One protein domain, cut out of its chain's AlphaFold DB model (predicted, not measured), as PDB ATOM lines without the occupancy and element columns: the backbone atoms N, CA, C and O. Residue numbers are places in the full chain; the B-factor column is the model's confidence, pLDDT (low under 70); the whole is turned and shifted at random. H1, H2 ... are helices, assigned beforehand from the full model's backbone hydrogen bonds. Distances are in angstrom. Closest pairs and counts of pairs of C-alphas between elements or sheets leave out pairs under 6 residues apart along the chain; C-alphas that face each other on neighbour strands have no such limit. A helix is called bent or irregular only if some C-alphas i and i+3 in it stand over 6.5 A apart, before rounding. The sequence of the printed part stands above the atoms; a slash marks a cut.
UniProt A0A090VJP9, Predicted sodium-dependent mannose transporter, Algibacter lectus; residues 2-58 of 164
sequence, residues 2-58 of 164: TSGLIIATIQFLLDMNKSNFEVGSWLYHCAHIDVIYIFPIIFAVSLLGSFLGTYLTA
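Overview. This is residues 2 to 58 of the 164 residues of the protein "Predicted sodium-dependent mannose transporter" of Algibacter lectus (UniProt A0A090VJP9). The model is an open U made of helices with arms of unequal length: H1 is the shorter arm, the kinked H3 the longer one, and the turn at the closed end holds the link of residues 17 to 25 and the short helix H2. H1 and H3 run back past each other in roughly opposite directions with an empty gap between them, and residues 2 to 10 and 39 to 58 stand free. The printed part has 57 residues with three named helices, in the order H1, H2, H3, and no named strand; the class is all helix, with 44 residues in the named helices. The whole is only just loose, close to extended, with a radius of gyration of the C-alphas of 15.1 A, and its elongated outline spans 48 by 24 by 17 A.

Along the chain. H1, residues 2 to 16, begins at C-alpha 2 at (211.534, 178.355, 180.564) and measures 21.3 A from first to last C-alpha. Nine residues follow, of which 18 to 20 are helical but form no named helix. H2, residues 26 to 32, begins at C-alpha 26 at (185.711, 185.782, 184.007) and measures 10.2 A. H3, residues 35 to 56, is the longest helix with 22 residues; it measures 29.6 A and ends at C-alpha 56 at (202.313, 166.591, 161.827).

Arrangement. H1 and H2 are close but not clearly touching, with 2 pairs of C-alphas within 8 A. The closest C-alphas of the two are those of Leu 14 and Ala 31, 6.9 A apart. Their lines are about perpendicular, at 90 degrees, and their centres are 15.3 A apart. H2 and H3 are apart, although they follow each other in the chain. H1 and H3 are also apart. H3 is irregular, with C-alphas 37 and 40 lying 7.0 A apart, and it has a kink of 31 degrees near residue 42. In H1 and H2 every backbone O i to N i+4 pair is within hydrogen-bond range; in H3 it is 16 of 18.

Size, cuts and confidence. The two C-alphas farthest apart are those of Val 23 and Ala 58, at 48.1 A, while those of Thr 2 and Ala 58, the first and last printed residues, are 25.9 A apart. The link from H1 to H2 is short, with 9 residues, and the link from H2 to H3 is tight, with 2 residues. The printed part has no cut. The mean pLDDT of the printed part is 85.6, and no printed residue is under 70; H3 has a mean of 91, H1 of 82 and H2 of 80.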
ATOM      1  N   THR A   2     212.006 176.966 180.366       70.88
ATOM      2  CA  THR A   2     211.534 178.355 180.564       70.88
ATOM      3  C   THR A   2     210.011 178.513 180.573       70.88
ATOM      4  O   THR A   2     209.482 179.234 181.411       70.88
ATOM      5  N   SER A   3     209.285 177.798 179.710       74.75
ATOM      6  CA  SER A   3     207.821 177.908 179.600       74.75
ATOM      7  C   SER A   3     207.094 177.511 180.890       74.75
ATOM      8  O   SER A   3     206.153 178.181 181.297       74.75
ATOM      9  N   GLY A   4     207.563 176.457 181.569       75.25
ATOM     10  CA  GLY A   4     206.987 176.009 182.841       75.25
ATOM     11  C   GLY A   4     207.227 177.001 183.980       75.25
ATOM     12  O   GLY A   4     206.329 177.235 184.781       75.25
ATOM     13  N   LEU A   5     208.403 177.637 184.005       83.69
ATOM     14  CA  LEU A   5     208.721 178.676 184.984       83.69
ATOM     15  C   LEU A   5     207.797 179.889 184.809       83.69
ATOM     16  O   LEU A   5     207.220 180.356 185.782       83.69
ATOM     17  N   ILE A   6     207.593 180.340 183.567       87.06
ATOM     18  CA  ILE A   6     206.709 181.473 183.249       87.06
ATOM     19  C   ILE A   6     205.270 181.179 183.685       87.06
ATOM     20  O   ILE A   6     204.652 182.006 184.353       87.06
ATOM     21  N   ILE A   7     204.749 179.995 183.353       83.31
ATOM     22  CA  ILE A   7     203.390 179.587 183.734       83.31
ATOM     23  C   ILE A   7     203.253 179.537 185.261       83.31
ATOM     24  O   ILE A   7     202.293 180.085 185.796       83.31
ATOM     25  N   ALA A   8     204.227 178.956 185.968       80.12
ATOM     26  CA  ALA A   8     204.214 178.885 187.427       80.12
ATOM     27  C   ALA A   8     204.273 180.273 188.080       80.12
ATOM     28  O   ALA A   8     203.551 180.533 189.040       80.12
ATOM     29  N   THR A   9     205.085 181.190 187.543       88.00
ATOM     30  CA  THR A   9     205.148 182.574 188.027       88.00
ATOM     31  C   THR A   9     203.827 183.305 187.803       88.00
ATOM     32  O   THR A   9     203.340 183.963 188.719       88.00
ATOM     33  N   ILE A  10     203.210 183.168 186.626       86.69
ATOM     34  CA  ILE A  10     201.899 183.769 186.341       86.69
ATOM     35  C   ILE A  10     200.835 183.197 187.283       86.69
ATOM     36  O   ILE A  10     200.076 183.958 187.878       86.69
ATOM     37  N   GLN A  11     200.810 181.877 187.469       83.56
ATOM     38  CA  GLN A  11     199.869 181.218 188.371       83.56
ATOM     39  C   GLN A  11     200.050 181.688 189.821       83.56
ATOM     40  O   GLN A  11     199.065 181.994 190.485       83.56
ATOM     41  N   PHE A  12     201.292 181.842 190.287       85.69
ATOM     42  CA  PHE A  12     201.598 182.392 191.610       85.69
ATOM     43  C   PHE A  12     201.093 183.834 191.777       85.69
ATOM     44  O   PHE A  12     200.461 184.157 192.782       85.69
ATOM     45  N   LEU A  13     201.325 184.703 190.787       86.81
ATOM     46  CA  LEU A  13     200.860 186.095 190.822       86.81
ATOM     47  C   LEU A  13     199.331 186.208 190.799       86.81
ATOM     48  O   LEU A  13     198.771 187.099 191.447       86.81
ATOM     49  N   LEU A  14     198.663 185.319 190.061       83.56
ATOM     50  CA  LEU A  14     197.207 185.224 190.042       83.56
ATOM     51  C   LEU A  14     196.679 184.752 191.398       83.56
ATOM     52  O   LEU A  14     195.773 185.393 191.920       83.56
ATOM     53  N   ASP A  15     197.279 183.715 191.995       82.62
ATOM     54  CA  ASP A  15     196.952 183.216 193.339       82.62
ATOM     55  C   ASP A  15     197.082 184.299 194.413       82.62
ATOM     56  O   ASP A  15     196.166 184.464 195.221       82.62
ATOM     57  N   MET A  16     198.153 185.096 194.381       85.31
ATOM     58  CA  MET A  16     198.343 186.204 195.325       85.31
ATOM     59  C   MET A  16     197.275 187.301 195.201       85.31
ATOM     60  O   MET A  16     196.979 187.970 196.188       85.31
ATOM     61  N   ASN A  17     196.700 187.497 194.011       84.75
ATOM     62  CA  ASN A  17     195.730 188.559 193.732       84.75
ATOM     63  C   ASN A  17     194.278 188.070 193.635       84.75
ATOM     64  O   ASN A  17     193.399 188.872 193.310       84.75
ATOM     65  N   LYS A  18     193.991 186.795 193.943       79.06
ATOM     66  CA  LYS A  18     192.646 186.204 193.799       79.06
ATOM     67  C   LYS A  18     191.532 187.002 194.467       79.06
ATOM     68  O   LYS A  18     190.447 187.111 193.902       79.06
ATOM     69  N   SER A  19     191.797 187.587 195.632       76.62
ATOM     70  CA  SER A  19     190.820 188.375 196.393       76.62
ATOM     71  C   SER A  19     190.537 189.764 195.813       76.62
ATOM     72  O   SER A  19     189.557 190.387 196.207       76.62
ATOM     73  N   ASN A  20     191.389 190.259 194.912       81.44
ATOM     74  CA  ASN A  20     191.277 191.593 194.316       81.44
ATOM     75  C   ASN A  20     190.491 191.585 192.994       81.44
ATOM     76  O   ASN A  20     190.271 192.645 192.410       81.44
ATOM     77  N   PHE A  21     190.086 190.412 192.497       82.56
ATOM     78  CA  PHE A  21     189.269 190.318 191.290       82.56
ATOM     79  C   PHE A  21     187.809 190.655 191.588       82.56
ATOM     80  O   PHE A  21     187.242 190.196 192.579       82.56
ATOM     81  N   GLU A  22     187.179 191.416 190.690       82.00
ATOM     82  CA  GLU A  22     185.754 191.724 190.789       82.00
ATOM     83  C   GLU A  22     184.922 190.439 190.764       82.00
ATOM     84  O   GLU A  22     185.065 189.590 189.872       82.00
ATOM     85  N   VAL A  23     184.050 190.304 191.765       79.12
ATOM     86  CA  VAL A  23     183.172 189.146 191.946       79.12
ATOM     87  C   VAL A  23     182.233 189.042 190.743       79.12
ATOM     88  O   VAL A  23     181.459 189.954 190.470       79.12
ATOM     89  N   GLY A  24     182.315 187.924 190.016       79.62
ATOM     90  CA  GLY A  24     181.545 187.674 188.789       79.62
ATOM     91  C   GLY A  24     182.292 187.958 187.479       79.62
ATOM     92  O   GLY A  24     181.755 187.695 186.404       79.62
ATOM     93  N   SER A  25     183.535 188.445 187.531       84.00
ATOM     94  CA  SER A  25     184.387 188.545 186.339       84.00
ATOM     95  C   SER A  25     184.863 187.165 185.859       84.00
ATOM     96  O   SER A  25     185.014 186.224 186.640       84.00
ATOM     97  N   TRP A  26     185.162 187.028 184.562       80.94
ATOM     98  CA  TRP A  26     185.711 185.782 184.007       80.94
ATOM     99  C   TRP A  26     187.030 185.368 184.689       80.94
ATOM    100  O   TRP A  26     187.215 184.193 185.003       80.94
ATOM    101  N   LEU A  27     187.902 186.336 185.016       78.56
ATOM    102  CA  LEU A  27     189.139 186.084 185.768       78.56
ATOM    103  C   LEU A  27     188.866 185.537 187.173       78.56
ATOM    104  O   LEU A  27     189.565 184.622 187.605       78.56
ATOM    105  N   TYR A  28     187.850 186.057 187.872       82.50
ATOM    106  CA  TYR A  28     187.473 185.575 189.201       82.50
ATOM    107  C   TYR A  28     187.097 184.090 189.167       82.50
ATOM    108  O   TYR A  28     187.588 183.315 189.990       82.50
ATOM    109  N   HIS A  29     186.295 183.683 188.176       80.69
ATOM    110  CA  HIS A  29     185.924 182.283 187.985       80.69
ATOM    111  C   HIS A  29     187.135 181.413 187.640       80.69
ATOM    112  O   HIS A  29     187.343 180.394 188.288       80.69
ATOM    113  N   CYS A  30     187.972 181.818 186.683       77.81
ATOM    114  CA  CYS A  30     189.163 181.048 186.316       77.81
ATOM    115  C   CYS A  30     190.151 180.884 187.476       77.81
ATOM    116  O   CYS A  30     190.767 179.829 187.602       77.81
ATOM    117  N   ALA A  31     190.298 181.901 188.326       79.38
ATOM    118  CA  ALA A  31     191.233 181.848 189.436       79.38
ATOM    119  C   ALA A  31     190.712 180.980 190.603       79.38
ATOM    120  O   ALA A  31     191.503 180.326 191.277       79.38
ATOM    121  N   HIS A  32     189.398 180.925 190.836       82.69
ATOM    122  CA  HIS A  32     188.814 180.160 191.949       82.69
ATOM    123  C   HIS A  32     188.432 178.714 191.606       82.69
ATOM    124  O   HIS A  32     187.961 177.992 192.481       82.69
ATOM    125  N   ILE A  33     188.618 178.269 190.363       84.00
ATOM    126  CA  ILE A  33     188.399 176.865 190.012       84.00
ATOM    127  C   ILE A  33     189.597 176.031 190.474       84.00
ATOM    128  O   ILE A  33     190.741 176.286 190.092       84.00
ATOM    129  N   ASP A  34     189.319 174.977 191.238       83.38
ATOM    130  CA  ASP A  34     190.344 174.009 191.613       83.38
ATOM    131  C   ASP A  34     190.846 173.228 190.395       83.38
ATOM    132  O   ASP A  34     190.079 172.775 189.537       83.38
ATOM    133  N   VAL A  35     192.156 172.979 190.368       81.75
ATOM    134  CA  VAL A  35     192.839 172.268 189.275       81.75
ATOM    135  C   VAL A  35     192.232 170.885 189.013       81.75
ATOM    136  O   VAL A  35     192.208 170.437 187.869       81.75
ATOM    137  N   ILE A  36     191.682 170.223 190.038       86.50
ATOM    138  CA  ILE A  36     191.049 168.903 189.904       86.50
ATOM    139  C   ILE A  36     189.854 168.904 188.937       86.50
ATOM    140  O   ILE A  36     189.647 167.918 188.233       86.50
ATOM    141  N   TYR A  37     189.117 170.015 188.835       87.38
ATOM    142  CA  TYR A  37     188.000 170.150 187.895       87.38
ATOM    143  C   TYR A  37     188.468 170.476 186.473       87.38
ATOM    144  O   TYR A  37     187.815 170.097 185.504       87.38
ATOM    145  N   ILE A  38     189.617 171.145 186.334       87.81
ATOM    146  CA  ILE A  38     190.219 171.488 185.033       87.81
ATOM    147  C   ILE A  38     191.041 170.311 184.477       87.81
ATOM    148  O   ILE A  38     191.251 170.217 183.266       87.81
ATOM    149  N   PHE A  39     191.471 169.377 185.331       88.56
ATOM    150  CA  PHE A  39     192.330 168.254 184.961       88.56
ATOM    151  C   PHE A  39     191.855 167.471 183.720       88.56
ATOM    152  O   PHE A  39     192.685 167.270 182.833       88.56
ATOM    153  N   PRO A  40     190.569 167.088 183.561       92.06
ATOM    154  CA  PRO A  40     190.119 166.378 182.360       92.06
ATOM    155  C   PRO A  40     190.333 167.173 181.066       92.06
ATOM    156  O   PRO A  40     190.676 166.599 180.034       92.06
ATOM    157  N   ILE A  41     190.180 168.500 181.126       90.31
ATOM    158  CA  ILE A  41     190.387 169.396 179.984       90.31
ATOM    159  C   ILE A  41     191.880 169.481 179.657       90.31
ATOM    160  O   ILE A  41     192.261 169.293 178.503       90.31
ATOM    161  N   ILE A  42     192.734 169.705 180.664       89.38
ATOM    162  CA  ILE A  42     194.198 169.724 180.485       89.38
ATOM    163  C   ILE A  42     194.681 168.398 179.903       89.38
ATOM    164  O   ILE A  42     195.495 168.391 178.978       89.38
ATOM    165  N   PHE A  43     194.165 167.282 180.418       91.81
ATOM    166  CA  PHE A  43     194.498 165.950 179.941       91.81
ATOM    167  C   PHE A  43     194.110 165.777 178.471       91.81
ATOM    168  O   PHE A  43     194.950 165.376 177.667       91.81
ATOM    169  N   ALA A  44     192.884 166.149 178.095       95.38
ATOM    170  CA  ALA A  44     192.415 166.049 176.716       95.38
ATOM    171  C   ALA A  44     193.240 166.921 175.756       95.38
ATOM    172  O   ALA A  44     193.685 166.438 174.716       95.38
ATOM    173  N   VAL A  45     193.500 168.181 176.115       94.69
ATOM    174  CA  VAL A  45     194.313 169.100 175.300       94.69
ATOM    175  C   VAL A  45     195.751 168.596 175.165       94.69
ATOM    176  O   VAL A  45     196.293 168.600 174.062       94.69
ATOM    177  N   SER A  46     196.363 168.114 176.249       92.75
ATOM    178  CA  SER A  46     197.733 167.577 176.216       92.75
ATOM    179  C   SER A  46     197.822 166.312 175.365       92.75
ATOM    180  O   SER A  46     198.764 166.147 174.588       92.75
ATOM    181  N   LEU A  47     196.820 165.437 175.469       95.06
ATOM    182  CA  LEU A  47     196.736 164.217 174.678       95.06
ATOM    183  C   LEU A  47     196.595 164.539 173.185       95.06
ATOM    184  O   LEU A  47     197.347 164.010 172.367       95.06
ATOM    185  N   LEU A  48     195.687 165.455 172.836       96.19
ATOM    186  CA  LEU A  48     195.521 165.935 171.464       96.19
ATOM    187  C   LEU A  48     196.798 166.591 170.939       96.19
ATOM    188  O   LEU A  48     197.220 166.280 169.829       96.19
ATOM    189  N   GLY A  49     197.447 167.441 171.735       93.88
ATOM    190  CA  GLY A  49     198.718 168.070 171.376       93.88
ATOM    191  C   GLY A  49     199.821 167.050 171.080       93.88
ATOM    192  O   GLY A  49     200.525 167.193 170.084       93.88
ATOM    193  N   SER A  50     199.929 165.991 171.887       92.44
ATOM    194  CA  SER A  50     200.889 164.897 171.670       92.44
ATOM    195  C   SER A  50     200.616 164.137 170.365       92.44
ATOM    196  O   SER A  50     201.529 163.923 169.563       92.44
ATOM    197  N   PHE A  51     199.351 163.790 170.098       93.31
ATOM    198  CA  PHE A  51     198.976 163.100 168.860       93.31
ATOM    199  C   PHE A  51     199.172 163.970 167.619       93.31
ATOM    200  O   PHE A  51     199.764 163.513 166.642       93.31
ATOM    201  N   LEU A  52     198.715 165.223 167.662       94.56
ATOM    202  CA  LEU A  52     198.863 166.163 166.554       94.56
ATOM    203  C   LEU A  52     200.336 166.469 166.288       94.56
ATOM    204  O   LEU A  52     200.761 166.402 165.142       94.56
ATOM    205  N   GLY A  53     201.136 166.721 167.326       90.25
ATOM    206  CA  GLY A  53     202.576 166.938 167.175       90.25
ATOM    207  C   GLY A  53     203.282 165.735 166.547       90.25
ATOM    208  O   GLY A  53     204.109 165.905 165.653       90.25
ATOM    209  N   THR A  54     202.905 164.520 166.948       89.06
ATOM    210  CA  THR A  54     203.473 163.286 166.384       89.06
ATOM    211  C   THR A  54     203.064 163.078 164.924       89.06
ATOM    212  O   THR A  54     203.896 162.685 164.114       89.06
ATOM    213  N   TYR A  55     201.806 163.355 164.564       88.81
ATOM    214  CA  TYR A  55     201.300 163.132 163.203       88.81
ATOM    215  C   TYR A  55     201.716 164.219 162.201       88.81
ATOM    216  O   TYR A  55     201.873 163.939 161.016       88.81
ATOM    217  N   LEU A  56     201.895 165.460 162.663       91.94
ATOM    218  CA  LEU A  56     202.313 166.591 161.827       91.94
ATOM    219  C   LEU A  56     203.828 166.630 161.580       91.94
ATOM    220  O   LEU A  56     204.292 167.414 160.753       91.94
ATOM    221  N   THR A  57     204.600 165.802 162.284       89.31
ATOM    222  CA  THR A  57     206.053 165.705 162.117       89.31
ATOM    223  C   THR A  57     206.404 164.566 161.159       89.31
ATOM    224  O   THR A  57     205.718 163.546 161.106       89.31
ATOM    225  N   ALA A  58     207.480 164.733 160.383       87.00
ATOM    226  CA  ALA A  58     207.954 163.692 159.476       87.00
ATOM    227  C   ALA A  58     208.306 162.400 160.243       87.00
ATOM    228  O   ALA A  58     208.872 162.475 161.339       87.00
TER     229      ALA A  58